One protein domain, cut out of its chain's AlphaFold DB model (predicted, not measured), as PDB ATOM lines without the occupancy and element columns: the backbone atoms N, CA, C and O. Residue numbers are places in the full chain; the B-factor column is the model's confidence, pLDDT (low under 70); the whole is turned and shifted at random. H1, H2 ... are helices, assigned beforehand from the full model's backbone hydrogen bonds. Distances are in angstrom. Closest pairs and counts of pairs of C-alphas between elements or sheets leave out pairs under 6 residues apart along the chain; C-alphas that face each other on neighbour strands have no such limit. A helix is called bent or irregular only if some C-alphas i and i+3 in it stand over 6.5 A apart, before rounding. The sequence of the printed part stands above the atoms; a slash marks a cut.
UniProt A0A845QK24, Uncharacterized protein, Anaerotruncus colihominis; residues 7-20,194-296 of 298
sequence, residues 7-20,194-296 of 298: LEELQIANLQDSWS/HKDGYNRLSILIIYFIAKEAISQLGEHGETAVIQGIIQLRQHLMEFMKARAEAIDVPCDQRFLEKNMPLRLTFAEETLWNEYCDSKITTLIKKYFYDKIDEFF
ATOM      1  N   LEU A   7      93.662 166.071  92.961       94.25
ATOM      2  CA  LEU A   7      94.056 164.695  93.242       94.25
ATOM      3  C   LEU A   7      92.880 163.718  93.086       94.25
ATOM      4  O   LEU A   7      93.059 162.646  92.519       94.25
ATOM      5  N   GLU A   8      91.686 164.089  93.548       95.38
ATOM      6  CA  GLU A   8      90.478 163.272  93.377       95.38
ATOM      7  C   GLU A   8      90.067 163.177  91.905       95.38
ATOM      8  O   GLU A   8      89.722 162.094  91.443       95.38
ATOM      9  N   GLU A   9      90.169 164.265  91.133       95.88
ATOM     10  CA  GLU A   9      89.929 164.212  89.683       95.88
ATOM     11  C   GLU A   9      90.869 163.222  88.981       95.88
ATOM     12  O   GLU A   9      90.434 162.489  88.093       95.88
ATOM     13  N   LEU A  10      92.148 163.193  89.374       96.56
ATOM     14  CA  LEU A  10      93.133 162.253  88.833       96.56
ATOM     15  C   LEU A  10      92.818 160.808  89.231       96.56
ATOM     16  O   LEU A  10      92.909 159.920  88.392       96.56
ATOM     17  N   GLN A  11      92.394 160.571  90.475       97.50
ATOM     18  CA  GLN A  11      91.968 159.241  90.923       97.50
ATOM     19  C   GLN A  11      90.750 158.752  90.134       97.50
ATOM     20  O   GLN A  11      90.750 157.631  89.639       97.50
ATOM     21  N   ILE A  12      89.741 159.607  89.948       97.62
ATOM     22  CA  ILE A  12      88.559 159.292  89.136       97.62
ATOM     23  C   ILE A  12      88.961 158.979  87.691       97.62
ATOM     24  O   ILE A  12      88.486 157.993  87.128       97.62
ATOM     25  N   ALA A  13      89.857 159.782  87.110       97.88
ATOM     26  CA  ALA A  13      90.372 159.546  85.767       97.88
ATOM     27  C   ALA A  13      91.076 158.182  85.660       97.88
ATOM     28  O   ALA A  13      90.767 157.411  84.757       97.88
ATOM     29  N   ASN A  14      91.937 157.840  86.624       98.44
ATOM     30  CA  ASN A  14      92.642 156.558  86.657       98.44
ATOM     31  C   ASN A  14      91.675 155.368  86.762       98.44
ATOM     32  O   ASN A  14      91.860 154.372  86.062       98.44
ATOM     33  N   LEU A  15      90.612 155.481  87.569       98.62
ATOM     34  CA  LEU A  15      89.577 154.448  87.672       98.62
ATOM     35  C   LEU A  15      88.853 154.232  86.339       98.62
ATOM     36  O   LEU A  15      88.628 153.088  85.937       98.62
ATOM     37  N   GLN A  16      88.509 155.318  85.643       98.31
ATOM     38  CA  GLN A  16      87.871 155.230  84.336       98.31
ATOM     39  C   GLN A  16      88.814 154.644  83.289       98.31
ATOM     40  O   GLN A  16      88.404 153.754  82.544       98.31
ATOM     41  N   ASP A  17      90.042 155.146  83.198       98.56
ATOM     42  CA  ASP A  17      91.003 154.734  82.170       98.56
ATOM     43  C   ASP A  17      91.377 153.261  82.354       98.56
ATOM     44  O   ASP A  17      91.404 152.500  81.392       98.56
ATOM     45  N   SER A  18      91.488 152.804  83.603       98.56
ATOM     46  CA  SER A  18      91.620 151.379  83.919       98.56
ATOM     47  C   SER A  18      90.444 150.546  83.410       98.56
ATOM     48  O   SER A  18      90.641 149.450  82.898       98.56
ATOM     49  N   TRP A  19      89.207 151.036  83.548       98.56
ATOM     50  CA  TRP A  19      88.039 150.348  82.993       98.56
ATOM     51  C   TRP A  19      88.097 150.282  81.456       98.56
ATOM     52  O   TRP A  19      87.742 149.253  80.879       98.56
ATOM     53  N   SER A  20      88.600 151.333  80.798       98.38
ATOM     54  CA  SER A  20      88.837 151.338  79.348       98.38
ATOM     55  C   SER A  20      89.887 150.313  78.921       98.38
ATOM     56  O   SER A  20      89.628 149.589  77.961       98.38
ATOM     57  N   HIS A 194      82.906 156.281  93.262       96.25
ATOM     58  CA  HIS A 194      83.548 156.048  91.957       96.25
ATOM     59  C   HIS A 194      84.295 154.719  91.908       96.25
ATOM     60  O   HIS A 194      84.206 154.008  90.910       96.25
ATOM     61  N   LYS A 195      84.998 154.376  92.991       96.38
ATOM     62  CA  LYS A 195      85.759 153.131  93.112       96.38
ATOM     63  C   LYS A 195      84.841 151.915  93.023       96.38
ATOM     64  O   LYS A 195      85.117 151.033  92.219       96.38
ATOM     65  N   ASP A 196      83.743 151.884  93.779       95.75
ATOM     66  CA  ASP A 196      82.796 150.758  93.752       95.75
ATOM     67  C   ASP A 196      82.066 150.671  92.410       95.75
ATOM     68  O   ASP A 196      81.885 149.584  91.860       95.75
ATOM     69  N   GLY A 197      81.697 151.823  91.844       96.81
ATOM     70  CA  GLY A 197      81.075 151.892  90.531       96.81
ATOM     71  C   GLY A 197      81.981 151.313  89.446       96.81
ATOM     72  O   GLY A 197      81.590 150.354  88.784       96.81
ATOM     73  N   TYR A 198      83.206 151.824  89.289       98.00
ATOM     74  CA  TYR A 198      84.136 151.305  88.282       98.00
ATOM     75  C   TYR A 198      84.569 149.863  88.567       98.00
ATOM     76  O   TYR A 198      84.682 149.093  87.621       98.00
ATOM     77  N   ASN A 199      84.717 149.458  89.833       97.75
ATOM     78  CA  ASN A 199      84.950 148.059  90.204       97.75
ATOM     79  C   ASN A 199      83.853 147.135  89.650       97.75
ATOM     80  O   ASN A 199      84.154 146.185  88.926       97.75
ATOM     81  N   ARG A 200      82.578 147.470  89.898       97.06
ATOM     82  CA  ARG A 200      81.441 146.725  89.347       97.06
ATOM     83  C   ARG A 200      81.490 146.692  87.822       97.06
ATOM     84  O   ARG A 200      81.336 145.626  87.231       97.06
ATOM     85  N   LEU A 201      81.708 147.836  87.169       97.81
ATOM     86  CA  LEU A 201      81.760 147.893  85.704       97.81
ATOM     87  C   LEU A 201      82.884 147.020  85.124       97.81
ATOM     88  O   LEU A 201      82.675 146.406  84.078       97.81
ATOM     89  N   SER A 202      84.033 146.965  85.798       98.25
ATOM     90  CA  SER A 202      85.206 146.166  85.437       98.25
ATOM     91  C   SER A 202      84.970 144.665  85.593       98.25
ATOM     92  O   SER A 202      85.238 143.906  84.668       98.25
ATOM     93  N   ILE A 203      84.421 144.222  86.725       97.75
ATOM     94  CA  ILE A 203      84.129 142.799  86.953       97.75
ATOM     95  C   ILE A 203      83.096 142.292  85.947       97.75
ATOM     96  O   ILE A 203      83.299 141.256  85.317       97.75
ATOM     97  N   LEU A 204      82.007 143.042  85.754       98.12
ATOM     98  CA  LEU A 204      80.933 142.633  84.851       98.12
ATOM     99  C   LEU A 204      81.415 142.513  83.403       98.12
ATOM    100  O   LEU A 204      81.061 141.550  82.728       98.12
ATOM    101  N   ILE A 205      82.222 143.458  82.914       98.62
ATOM    102  CA  ILE A 205      82.668 143.402  81.518       98.62
ATOM    103  C   ILE A 205      83.643 142.242  81.280       98.62
ATOM    104  O   ILE A 205      83.516 141.553  80.270       98.62
ATOM    105  N   ILE A 206      84.534 141.954  82.240       98.50
ATOM    106  CA  ILE A 206      85.389 140.757  82.206       98.50
ATOM    107  C   ILE A 206      84.516 139.500  82.189       98.50
ATOM    108  O   ILE A 206      84.713 138.627  81.345       98.50
ATOM    109  N   TYR A 207      83.537 139.419  83.096       98.56
ATOM    110  CA  TYR A 207      82.659 138.262  83.232       98.56
ATOM    111  C   TYR A 207      81.902 137.956  81.937       98.56
ATOM    112  O   TYR A 207      81.980 136.832  81.452       98.56
ATOM    113  N   PHE A 208      81.199 138.930  81.354       98.69
ATOM    114  CA  PHE A 208      80.366 138.668  80.177       98.69
ATOM    115  C   PHE A 208      81.186 138.387  78.916       98.69
ATOM    116  O   PHE A 208      80.805 137.510  78.144       98.69
ATOM    117  N   ILE A 209      82.339 139.042  78.728       98.69
ATOM    118  CA  ILE A 209      83.250 138.682  77.629       98.69
ATOM    119  C   ILE A 209      83.751 137.245  77.817       98.69
ATOM    120  O   ILE A 209      83.703 136.447  76.880       98.69
ATOM    121  N   ALA A 210      84.189 136.886  79.029       98.62
ATOM    122  CA  ALA A 210      84.716 135.555  79.305       98.62
ATOM    123  C   ALA A 210      83.656 134.455  79.186       98.62
ATOM    124  O   ALA A 210      83.922 133.401  78.605       98.62
ATOM    125  N   LYS A 211      82.450 134.710  79.697       98.50
ATOM    126  CA  LYS A 211      81.309 133.796  79.625       98.50
ATOM    127  C   LYS A 211      80.966 133.467  78.180       98.50
ATOM    128  O   LYS A 211      80.923 132.289  77.828       98.50
ATOM    129  N   GLU A 212      80.779 134.482  77.341       98.62
ATOM    130  CA  GLU A 212      80.409 134.261  75.943       98.62
ATOM    131  C   GLU A 212      81.554 133.614  75.153       98.62
ATOM    132  O   GLU A 212      81.313 132.686  74.380       98.62
ATOM    133  N   ALA A 213      82.809 134.001  75.408       98.62
ATOM    134  CA  ALA A 213      83.975 133.358  74.800       98.62
ATOM    135  C   ALA A 213      84.051 131.865  75.112       98.62
ATOM    136  O   ALA A 213      84.147 131.045  74.199       98.62
ATOM    137  N   ILE A 214      83.960 131.492  76.386       98.38
ATOM    138  CA  ILE A 214      84.066 130.093  76.802       98.38
ATOM    139  C   ILE A 214      82.848 129.295  76.330       98.38
ATOM    140  O   ILE A 214      83.004 128.172  75.849       98.38
ATOM    141  N   SER A 215      81.646 129.865  76.439       98.06
ATOM    142  CA  SER A 215      80.408 129.176  76.071       98.06
ATOM    143  C   SER A 215      80.299 128.923  74.568       98.06
ATOM    144  O   SER A 215      79.801 127.873  74.167       98.06
ATOM    145  N   GLN A 216      80.730 129.869  73.728       98.31
ATOM    146  CA  GLN A 216      80.540 129.777  72.278       98.31
ATOM    147  C   GLN A 216      81.761 129.225  71.533       98.31
ATOM    148  O   GLN A 216      81.596 128.594  70.489       98.31
ATOM    149  N   LEU A 217      82.979 129.437  72.045       98.25
ATOM    150  CA  LEU A 217      84.231 129.068  71.362       98.25
ATOM    151  C   LEU A 217      85.029 127.975  72.090       98.25
ATOM    152  O   LEU A 217      86.092 127.568  71.612       98.25
ATOM    153  N   GLY A 218      84.544 127.488  73.236       97.69
ATOM    154  CA  GLY A 218      85.175 126.406  73.992       97.69
ATOM    155  C   GLY A 218      86.619 126.726  74.389       97.69
ATOM    156  O   GLY A 218      86.909 127.799  74.918       97.69
ATOM    157  N   GLU A 219      87.539 125.797  74.120       97.25
ATOM    158  CA  GLU A 219      88.963 125.922  74.476       97.25
ATOM    159  C   GLU A 219      89.666 127.111  73.801       97.25
ATOM    160  O   GLU A 219      90.567 127.714  74.390       97.25
ATOM    161  N   HIS A 220      89.241 127.492  72.590       97.38
ATOM    162  CA  HIS A 220      89.801 128.660  71.901       97.38
ATOM    163  C   HIS A 220      89.385 129.953  72.613       97.38
ATOM    164  O   HIS A 220      90.216 130.831  72.835       97.38
ATOM    165  N   GLY A 221      88.121 130.033  73.045       98.38
ATOM    166  CA  GLY A 221      87.620 131.150  73.843       98.38
ATOM    167  C   GLY A 221      88.285 131.236  75.212       98.38
ATOM    168  O   GLY A 221      88.691 132.313  75.630       98.38
ATOM    169  N   GLU A 222      88.479 130.102  75.886       98.50
ATOM    170  CA  GLU A 222      89.237 130.047  77.141       98.50
ATOM    171  C   GLU A 222      90.679 130.537  76.968       98.50
ATOM    172  O   GLU A 222      91.153 131.347  77.764       98.50
ATOM    173  N   THR A 223      91.363 130.103  75.906       98.50
ATOM    174  CA  THR A 223      92.723 130.560  75.592       98.50
ATOM    175  C   THR A 223      92.757 132.073  75.380       98.50
ATOM    176  O   THR A 223      93.625 132.749  75.934       98.50
ATOM    177  N   ALA A 224      91.788 132.619  74.643       98.56
ATOM    178  CA  ALA A 224      91.669 134.054  74.423       98.56
ATOM    179  C   ALA A 224      91.421 134.837  75.721       98.56
ATOM    180  O   ALA A 224      92.060 135.860  75.947       98.56
ATOM    181  N   VAL A 225      90.560 134.329  76.608       98.75
ATOM    182  CA  VAL A 225      90.301 134.922  77.930       98.75
ATOM    183  C   VAL A 225      91.564 134.936  78.787       98.75
ATOM    184  O   VAL A 225      91.876 135.956  79.391       98.75
ATOM    185  N   ILE A 226      92.318 133.834  78.821       98.69
ATOM    186  CA  ILE A 226      93.585 133.765  79.563       98.69
ATOM    187  C   ILE A 226      94.573 134.808  79.034       98.69
ATOM    188  O   ILE A 226      95.176 135.529  79.827       98.69
ATOM    189  N   GLN A 227      94.720 134.912  77.709       98.62
ATOM    190  CA  GLN A 227      95.592 135.916  77.099       98.62
ATOM    191  C   GLN A 227      95.132 137.341  77.418       98.62
ATOM    192  O   GLN A 227      95.958 138.152  77.824       98.62
ATOM    193  N   GLY A 228      93.829 137.622  77.334       98.62
ATOM    194  CA  GLY A 228      93.262 138.925  77.686       98.62
ATOM    195  C   GLY A 228      93.520 139.308  79.141       98.62
ATOM    196  O   GLY A 228      93.914 140.433  79.412       98.62
ATOM    197  N   ILE A 229      93.398 138.364  80.083       98.56
ATOM    198  CA  ILE A 229      93.693 138.611  81.504       98.56
ATOM    199  C   ILE A 229      95.183 138.917  81.727       98.56
ATOM    200  O   ILE A 229      95.517 139.793  82.524       98.56
ATOM    201  N   ILE A 230      96.081 138.204  81.040       97.88
ATOM    202  CA  ILE A 230      97.531 138.429  81.146       97.88
ATOM    203  C   ILE A 230      97.903 139.806  80.580       97.88
ATOM    204  O   ILE A 230      98.612 140.557  81.248       97.88
ATOM    205  N   GLN A 231      97.403 140.143  79.387       97.69
ATOM    206  CA  GLN A 231      97.652 141.433  78.733       97.69
ATOM    207  C   GLN A 231      97.078 142.591  79.554       97.69
ATOM    208  O   GLN A 231      97.793 143.546  79.849       97.69
ATOM    209  N   LEU A 232      95.843 142.440  80.050       97.44
ATOM    210  CA  LEU A 232      95.226 143.352  81.012       97.44
ATOM    211  C   LEU A 232      96.135 143.608  82.211       97.44
ATOM    212  O   LEU A 232      96.405 144.760  82.540       97.44
ATOM    213  N   ARG A 233      96.604 142.551  82.883       96.38
ATOM    214  CA  ARG A 233      97.451 142.708  84.069       96.38
ATOM    215  C   ARG A 233      98.681 143.552  83.742       96.38
ATOM    216  O   ARG A 233      98.942 144.517  84.450       96.38
ATOM    217  N   GLN A 234      99.383 143.222  82.660       95.75
ATOM    218  CA  GLN A 234     100.583 143.942  82.244       95.75
ATOM    219  C   GLN A 234     100.292 145.416  81.916       95.75
ATOM    220  O   GLN A 234     100.942 146.300  82.471       95.75
ATOM    221  N   HIS A 235      99.292 145.697  81.079       96.88
ATOM    222  CA  HIS A 235      98.962 147.070  80.694       96.88
ATOM    223  C   HIS A 235      98.521 147.891  81.914       96.88
ATOM    224  O   HIS A 235      98.981 149.013  82.124       96.88
ATOM    225  N   LEU A 236      97.698 147.321  82.798       96.50
ATOM    226  CA  LEU A 236      97.252 148.013  84.004       96.50
ATOM    227  C   LEU A 236      98.413 148.315  84.967       96.50
ATOM    228  O   LEU A 236      98.425 149.384  85.579       96.50
ATOM    229  N   MET A 237      99.409 147.425  85.072       93.62
ATOM    230  CA  MET A 237     100.645 147.662  85.835       93.62
ATOM    231  C   MET A 237     101.428 148.851  85.286       93.62
ATOM    232  O   MET A 237     101.750 149.779  86.029       93.62
ATOM    233  N   GLU A 238     101.725 148.824  83.988       96.06
ATOM    234  CA  GLU A 238     102.483 149.874  83.304       96.06
ATOM    235  C   GLU A 238     101.761 151.224  83.415       96.06
ATOM    236  O   GLU A 238     102.369 152.241  83.761       96.06
ATOM    237  N   PHE A 239     100.438 151.217  83.231       97.38
ATOM    238  CA  PHE A 239      99.596 152.392  83.400       97.38
ATOM    239  C   PHE A 239      99.683 152.952  84.828       97.38
ATOM    240  O   PHE A 239      99.962 154.141  84.995       97.38
ATOM    241  N   MET A 240      99.507 152.124  85.865       97.50
ATOM    242  CA  MET A 240      99.553 152.584  87.261       97.50
ATOM    243  C   MET A 240     100.927 153.122  87.662       97.50
ATOM    244  O   MET A 240     100.990 154.185  88.285       97.50
ATOM    245  N   LYS A 241     102.014 152.456  87.248       96.50
ATOM    246  CA  LYS A 241     103.389 152.933  87.463       96.50
ATOM    247  C   LYS A 241     103.585 154.320  86.846       96.50
ATOM    248  O   LYS A 241     103.993 155.247  87.544       96.50
ATOM    249  N   ALA A 242     103.178 154.499  85.588       97.25
ATOM    250  CA  ALA A 242     103.273 155.787  84.904       97.25
ATOM    251  C   ALA A 242     102.410 156.881  85.561       97.25
ATOM    252  O   ALA A 242     102.793 158.052  85.580       97.25
ATOM    253  N   ARG A 243     101.226 156.540  86.095       97.50
ATOM    254  CA  ARG A 243     100.371 157.501  86.815       97.50
ATOM    255  C   ARG A 243     100.971 157.922  88.157       97.50
ATOM    256  O   ARG A 243     100.860 159.096  88.504       97.50
ATOM    257  N   ALA A 244     101.577 156.994  88.894       97.12
ATOM    258  CA  ALA A 244     102.241 157.280  90.162       97.12
ATOM    259  C   ALA A 244     103.479 158.171  89.952       97.12
ATOM    260  O   ALA A 244     103.612 159.205  90.607       97.12
ATOM    261  N   GLU A 245     104.313 157.835  88.961       97.12
ATOM    262  CA  GLU A 245     105.485 158.627  88.569       97.12
ATOM    263  C   GLU A 245     105.098 160.056  88.161       97.12
ATOM    264  O   GLU A 245     105.707 161.023  88.611       97.12
ATOM    265  N   ALA A 246     104.024 160.216  87.377       96.44
ATOM    266  CA  ALA A 246     103.562 161.526  86.913       96.44
ATOM    267  C   ALA A 246     103.138 162.489  88.039       96.44
ATOM    268  O   ALA A 246     103.029 163.694  87.797       96.44
ATOM    269  N   ILE A 247     102.878 161.981  89.248       95.75
ATOM    270  CA  ILE A 247     102.545 162.794  90.426       95.75
ATOM    271  C   ILE A 247     103.585 162.682  91.550       95.75
ATOM    272  O   ILE A 247     103.308 163.137  92.660       95.75
ATOM    273  N   ASP A 248     104.758 162.110  91.260       95.94
ATOM    274  CA  ASP A 248     105.890 161.953  92.184       95.94
ATOM    275  C   ASP A 248     105.527 161.201  93.483       95.94
ATOM    276  O   ASP A 248     105.847 161.619  94.597       95.94
ATOM    277  N   VAL A 249     104.803 160.082  93.347       96.00
ATOM    278  CA  VAL A 249     104.488 159.170  94.462       96.00
ATOM    279  C   VAL A 249     104.888 157.732  94.124       96.00
ATOM    280  O   VAL A 249     104.876 157.356  92.952       96.00
ATOM    281  N   PRO A 250     105.208 156.888  95.122       95.44
ATOM    282  CA  PRO A 250     105.437 155.469  94.874       95.44
ATOM    283  C   PRO A 250     104.150 154.772  94.408       95.44
ATOM    284  O   PRO A 250     103.060 155.035  94.924       95.44
ATOM    285  N   CYS A 251     104.287 153.835  93.468       95.31
ATOM    286  CA  CYS A 251     103.204 152.948  93.043       95.31
ATOM    287  C   CYS A 251     103.013 151.803  94.059       95.31
ATOM    288  O   CYS A 251     103.251 150.637  93.756       95.31
ATOM    289  N   ASP A 252     102.633 152.144  95.291       94.69
ATOM    290  CA  ASP A 252     102.444 151.196  96.392       94.69
ATOM    291  C   ASP A 252     100.986 150.708  96.533       94.69
ATOM    292  O   ASP A 252     100.081 151.115  95.797       94.69
ATOM    293  N   GLN A 253     100.741 149.827  97.511       94.31
ATOM    294  CA  GLN A 253      99.416 149.268  97.793       94.31
ATOM    295  C   GLN A 253      98.353 150.364  97.974       94.31
ATOM    296  O   GLN A 253      97.256 150.291  97.417       94.31
ATOM    297  N   ARG A 254      98.700 151.427  98.706       95.38
ATOM    298  CA  ARG A 254      97.803 152.546  99.005       95.38
ATOM    299  C   ARG A 254      97.471 153.348  97.748       95.38
ATOM    300  O   ARG A 254      96.350 153.850  97.623       95.38
ATOM    301  N   PHE A 255      98.430 153.511  96.839       96.56
ATOM    302  CA  PHE A 255      98.193 154.134  95.545       96.56
ATOM    303  C   PHE A 255      97.227 153.291  94.708       96.56
ATOM    304  O   PHE A 255      96.214 153.821  94.238       96.56
ATOM    305  N   LEU A 256      97.481 151.987  94.568       96.44
ATOM    306  CA  LEU A 256      96.642 151.098  93.760       96.44
ATOM    307  C   LEU A 256      95.208 151.000  94.297       96.44
ATOM    308  O   LEU A 256      94.259 151.091  93.519       96.44
ATOM    309  N   GLU A 257      95.023 150.912  95.618       95.19
ATOM    310  CA  GLU A 257      93.699 150.876  96.259       95.19
ATOM    311  C   GLU A 257      92.806 152.061  95.863       95.19
ATOM    312  O   GLU A 257      91.586 151.907  95.740       95.19
ATOM    313  N   LYS A 258      93.409 153.234  95.639       96.50
ATOM    314  CA  LYS A 258      92.702 154.470  95.279       96.50
ATOM    315  C   LYS A 258      92.543 154.691  93.777       96.50
ATOM    316  O   LYS A 258      91.630 155.412  93.386       96.50
ATOM    317  N   ASN A 259      93.435 154.139  92.959       97.81
ATOM    318  CA  ASN A 259      93.543 154.492  91.539       97.81
ATOM    319  C   ASN A 259      93.141 153.364  90.584       97.81
ATOM    320  O   ASN A 259      92.740 153.643  89.459       97.81
ATOM    321  N   MET A 260      93.206 152.108  91.016       96.50
ATOM    322  CA  MET A 260      92.750 150.958  90.235       96.50
ATOM    323  C   MET A 260      91.286 150.657  90.560       96.50
ATOM    324  O   MET A 260      90.898 150.882  91.698       96.50
ATOM    325  N   PRO A 261      90.435 150.165  89.641       97.00
ATOM    326  CA  PRO A 261      89.050 149.798  89.949       97.00
ATOM    327  C   PRO A 261      88.958 148.429  90.628       97.00
ATOM    328  O   PRO A 261      88.266 148.295  91.637       97.00
ATOM    329  N   LEU A 262      89.723 147.439  90.172       96.69
ATOM    330  CA  LEU A 262      89.836 146.138  90.836       96.69
ATOM    331  C   LEU A 262      90.489 146.292  92.221       96.69
ATOM    332  O   LEU A 262      91.295 147.199  92.453       96.69
ATOM    333  N   ARG A 263      90.067 145.474  93.182       95.12
ATOM    334  CA  ARG A 263      90.706 145.334  94.497       95.12
ATOM    335  C   ARG A 263      92.010 144.565  94.352       95.12
ATOM    336  O   ARG A 263      92.295 143.994  93.302       95.12
ATOM    337  N   LEU A 264      92.804 144.568  95.416       93.38
ATOM    338  CA  LEU A 264      94.100 143.902  95.400       93.38
ATOM    339  C   LEU A 264      94.001 142.422  95.744       93.38
ATOM    340  O   LEU A 264      94.801 141.628  95.268       93.38
ATOM    341  N   THR A 265      92.988 142.024  96.511       92.75
ATOM    342  CA  THR A 265      92.776 140.618  96.844       92.75
ATOM    343  C   THR A 265      91.476 140.107  96.241       92.75
ATOM    344  O   THR A 265      90.450 140.782  96.255       92.75
ATOM    345  N   PHE A 266      91.500 138.870  95.735       93.00
ATOM    346  CA  PHE A 266      90.303 138.235  95.177       93.00
ATOM    347  C   PHE A 266      89.177 138.100  96.219       93.00
ATOM    348  O   PHE A 266      88.002 138.170  95.880       93.00
ATOM    349  N   ALA A 267      89.523 137.920  97.498       90.94
ATOM    350  CA  ALA A 267      88.551 137.750  98.578       90.94
ATOM    351  C   ALA A 267      87.737 139.023  98.880       90.94
ATOM    352  O   ALA A 267      86.621 138.922  99.385       90.94
ATOM    353  N   GLU A 268      88.274 140.206  98.569       91.88
ATOM    354  CA  GLU A 268      87.570 141.487  98.721       91.88
ATOM    355  C   GLU A 268      86.555 141.748  97.601       91.88
ATOM    356  O   GLU A 268      85.700 142.626  97.725       91.88
ATOM    357  N   GLU A 269      86.623 140.986  96.512       92.25
ATOM    358  CA  GLU A 269      85.791 141.168  95.327       92.25
ATOM    359  C   GLU A 269      84.479 140.399  95.461       92.25
ATOM    360  O   GLU A 269      84.254 139.351  94.852       92.25
ATOM    361  N   THR A 270      83.582 140.936  96.284       88.94
ATOM    362  CA  THR A 270      82.320 140.275  96.632       88.94
ATOM    363  C   THR A 270      81.417 140.015  95.431       88.94
ATOM    364  O   THR A 270      80.656 139.049  95.456       88.94
ATOM    365  N   LEU A 271      81.529 140.814  94.364       91.12
ATOM    366  CA  LEU A 271      80.698 140.673  93.172       91.12
ATOM    367  C   LEU A 271      80.937 139.340  92.450       91.12
ATOM    368  O   LEU A 271      79.996 138.776  91.902       91.12
ATOM    369  N   TRP A 272      82.143 138.762  92.505       89.12
ATOM    370  CA  TRP A 272      82.382 137.432  91.925       89.12
ATOM    371  C   TRP A 272      81.528 136.336  92.578       89.12
ATOM    372  O   TRP A 272      81.212 135.343  91.922       89.12
ATOM    373  N   ASN A 273      81.087 136.534  93.827       85.38
ATOM    374  CA  ASN A 273      80.167 135.620  94.507       85.38
ATOM    375  C   ASN A 273      78.727 135.730  93.982       85.38
ATOM    376  O   ASN A 273      77.945 134.803  94.159       85.38
ATOM    377  N   GLU A 274      78.344 136.833  93.338       85.00
ATOM    378  CA  GLU A 274      77.028 136.946  92.695       85.00
ATOM    379  C   GLU A 274      77.008 136.227  91.339       85.00
ATOM    380  O   GLU A 274      76.008 135.612  90.976       85.00
ATOM    381  N   TYR A 275      78.134 136.235  90.620       81.38
ATOM    382  CA  TYR A 275      78.259 135.684  89.265       81.38
ATOM    383  C   TYR A 275      78.933 134.302  89.226       81.38
ATOM    384  O   TYR A 275      79.532 133.986  88.206       81.38
ATOM    385  N   CYS A 276      78.816 133.515  90.315       70.75
ATOM    386  CA  CYS A 276      79.360 132.176  90.667       70.75
ATOM    387  C   CYS A 276      79.729 131.163  89.538       70.75
ATOM    388  O   CYS A 276      79.418 129.974  89.622       70.75
ATOM    389  N   ASP A 277      80.443 131.574  88.497       88.94
ATOM    390  CA  ASP A 277      80.997 130.701  87.471       88.94
ATOM    391  C   ASP A 277      82.379 130.248  87.937       88.94
ATOM    392  O   ASP A 277      83.347 131.020  87.953       88.94
ATOM    393  N   SER A 278      82.469 128.990  88.367       89.31
ATOM    394  CA  SER A 278      83.692 128.424  88.945       89.31
ATOM    395  C   SER A 278      84.864 128.436  87.966       89.31
ATOM    396  O   SER A 278      86.017 128.537  88.392       89.31
ATOM    397  N   LYS A 279      84.601 128.374  86.657       95.06
ATOM    398  CA  LYS A 279      85.647 128.391  85.641       95.06
ATOM    399  C   LYS A 279      86.201 129.801  85.474       95.06
ATOM    400  O   LYS A 279      87.406 129.987  85.624       95.06
ATOM    401  N   ILE A 280      85.344 130.798  85.247       96.44
ATOM    402  CA  ILE A 280      85.775 132.196  85.062       96.44
ATOM    403  C   ILE A 280      86.482 132.716  86.319       96.44
ATOM    404  O   ILE A 280      87.568 133.289  86.225       96.44
ATOM    405  N   THR A 281      85.913 132.452  87.498       95.00
ATOM    406  CA  THR A 281      86.512 132.853  88.782       95.00
ATOM    407  C   THR A 281      87.876 132.198  89.021       95.00
ATOM    408  O   THR A 281      88.796 132.855  89.507       95.00
ATOM    409  N   THR A 282      88.064 130.939  88.610       96.00
ATOM    410  CA  THR A 282      89.377 130.274  88.670       96.00
ATOM    411  C   THR A 282      90.388 130.935  87.734       96.00
ATOM    412  O   THR A 282      91.532 131.153  88.135       96.00
ATOM    413  N   LEU A 283      89.986 131.276  86.505       97.31
ATOM    414  CA  LEU A 283      90.874 131.922  85.536       97.31
ATOM    415  C   LEU A 283      91.317 133.306  86.023       97.31
ATOM    416  O   LEU A 283      92.518 133.568  86.073       97.31
ATOM    417  N   ILE A 284      90.381 134.168  86.436       96.38
ATOM    418  CA  ILE A 284      90.732 135.521  86.892       96.38
ATOM    419  C   ILE A 284      91.593 135.478  88.155       96.38
ATOM    420  O   ILE A 284      92.586 136.194  88.243       96.38
ATOM    421  N   LYS A 285      91.294 134.579  89.101       95.81
ATOM    422  CA  LYS A 285      92.130 134.403  90.288       95.81
ATOM    423  C   LYS A 285      93.556 134.004  89.904       95.81
ATOM    424  O   LYS A 285      94.497 134.683  90.296       95.81
ATOM    425  N   LYS A 286      93.708 132.958  89.090       97.00
ATOM    426  CA  LYS A 286      95.014 132.393  88.725       97.00
ATOM    427  C   LYS A 286      95.877 133.344  87.893       97.00
ATOM    428  O   LYS A 286      97.089 133.395  88.085       97.00
ATOM    429  N   TYR A 287      95.279 134.024  86.916       97.31
ATOM    430  CA  TYR A 287      96.029 134.804  85.928       97.31
ATOM    431  C   TYR A 287      96.107 136.300  86.259       97.31
ATOM    432  O   TYR A 287      97.023 136.959  85.770       97.31
ATOM    433  N   PHE A 288      95.222 136.829  87.112       96.38
ATOM    434  CA  PHE A 288      95.282 138.216  87.588       96.38
ATOM    435  C   PHE A 288      95.720 138.305  89.056       96.38
ATOM    436  O   PHE A 288      96.805 138.806  89.333       96.38
ATOM    437  N   TYR A 289      94.910 137.801  89.994       95.19
ATOM    438  CA  TYR A 289      95.089 138.077  91.429       95.19
ATOM    439  C   TYR A 289      96.270 137.339  92.070       95.19
ATOM    440  O   TYR A 289      97.045 137.961  92.783       95.19
ATOM    441  N   ASP A 290      96.482 136.053  91.772       95.56
ATOM    442  CA  ASP A 290      97.635 135.275  92.275       95.56
ATOM    443  C   ASP A 290      98.980 135.794  91.722       95.56
ATOM    444  O   ASP A 290     100.056 135.291  92.046       95.56
ATOM    445  N   LYS A 291      98.903 136.778  90.824       93.81
ATOM    446  CA  LYS A 291     100.006 137.408  90.115       93.81
ATOM    447  C   LYS A 291     100.085 138.907  90.374       93.81
ATOM    448  O   LYS A 291     100.894 139.583  89.752       93.81
ATOM    449  N   ILE A 292      99.256 139.426  91.276       86.69
ATOM    450  CA  ILE A 292      99.205 140.855  91.565       86.69
ATOM    451  C   ILE A 292     100.417 141.322  92.370       86.69
ATOM    452  O   ILE A 292     100.810 142.471  92.241       86.69
ATOM    453  N   ASP A 293     101.055 140.442  93.146       84.25
ATOM    454  CA  ASP A 293     102.257 140.798  93.908       84.25
ATOM    455  C   ASP A 293     103.436 141.151  92.987       84.25
ATOM    456  O   ASP A 293     104.278 141.965  93.360       84.25
ATOM    457  N   GLU A 294     103.421 140.667  91.735       84.56
ATOM    458  CA  GLU A 294     104.360 141.082  90.681       84.56
ATOM    459  C   GLU A 294     104.280 142.609  90.406       84.56
ATOM    460  O   GLU A 294     105.209 143.176  89.836       84.56
ATOM    461  N   PHE A 295     103.220 143.315  90.848       77.88
ATOM    462  CA  PHE A 295     103.147 144.790  90.827       77.88
ATOM    463  C   PHE A 295     104.210 145.458  91.705       77.88
ATOM    464  O   PHE A 295     104.599 146.588  91.410       77.88
ATOM    465  N   PHE A 296     104.645 144.792  92.774       77.38
ATOM    466  CA  PHE A 296     105.502 145.368  93.811       77.38
ATOM    467  C   PHE A 296     106.949 144.858  93.763       77.38
ATOM    468  O   PHE A 296     107.766 145.291  94.572       77.38
TER     469      PHE A 296
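AT A GLANCE: This is residues 7 to 20 and 194 to 296 of the 298 residues of an uncharacterized protein of Anaerotruncus colihominis (UniProt A0A845QK24). A long helix, H2, folds back on itself as two arms, H2a and H2b, side by side, with H1 packed between them toward their open end. The short helices H3, H4, H5 and H6 lie over one face of this pair as a loose, partial second layer. The 117 printed residues have six named helices, H1 to H6 in order, and no named strand, in the class all helix. The whole is compact, with a radius of gyration of the C-alphas of 14.3 A, yet elongated, spanning 45 by 24 by 23 A.

HOW THE PARTS SIT: H1, residues 7 to 20, touches residues 194 to 202 of the hub H2, residues 194 to 245; the closest C-alphas, Trp 19 and Ser 202, are 5.6 A apart. By its hydrogen bonds H2 was assigned as one helix, but it is bent, C-alphas 216 and 219 being 9.5 A apart. Its arms H2a, residues 194 to 216, and H2b, residues 219 to 245, run opposite ways at a shallow tilt of 23 degrees, closest at C-alphas 213 and 221, 4.4 A. H3, residues 253 to 259, touches residues 11 to 15 of H1, about perpendicular at 80 degrees, closest at C-alphas 259 and 11, 5.0 A. H4, residues 270 to 273, only just touches residues 200 to 203 of H2a, with 3 pairs of C-alphas within 8 A, closest at C-alphas 271 and 200, 7.2 A. H5, residues 278 to 287, touches residues 226 to 230 of H2b, a steep tilt of 43 degrees, closest at C-alphas 287 and 230, 6.2 A. H6, residues 289 to 295, is irregular, C-alphas 290 and 293 being 7.4 A apart, and meets H5 only through their link. Every O i to N i+4 pair is within hydrogen-bond range in H1, H2a, H2b and H5, but 2 of 3 in H3 and 0 of 3 in H6, where 3 of 4 O i to N i+3 pairs are; H4 is too short for an i+4 pair.

IN THESE COORDINATES: H1 begins at C-alpha 7 (94.056, 164.695, 93.242) and H6 ends at C-alpha 295 (103.147, 144.790, 90.827). From first to last C-alpha, H1 measures 20.0 A, H2a 33.0 A, H2b 39.3 A and H5 14.2 A.

THE WHOLE: Residues 21 to 193 are not printed, and C-alphas 20 and 194 are 14.5 A apart across this cut. Of the links printed whole, none is long. No printed residue is under 70 in pLDDT.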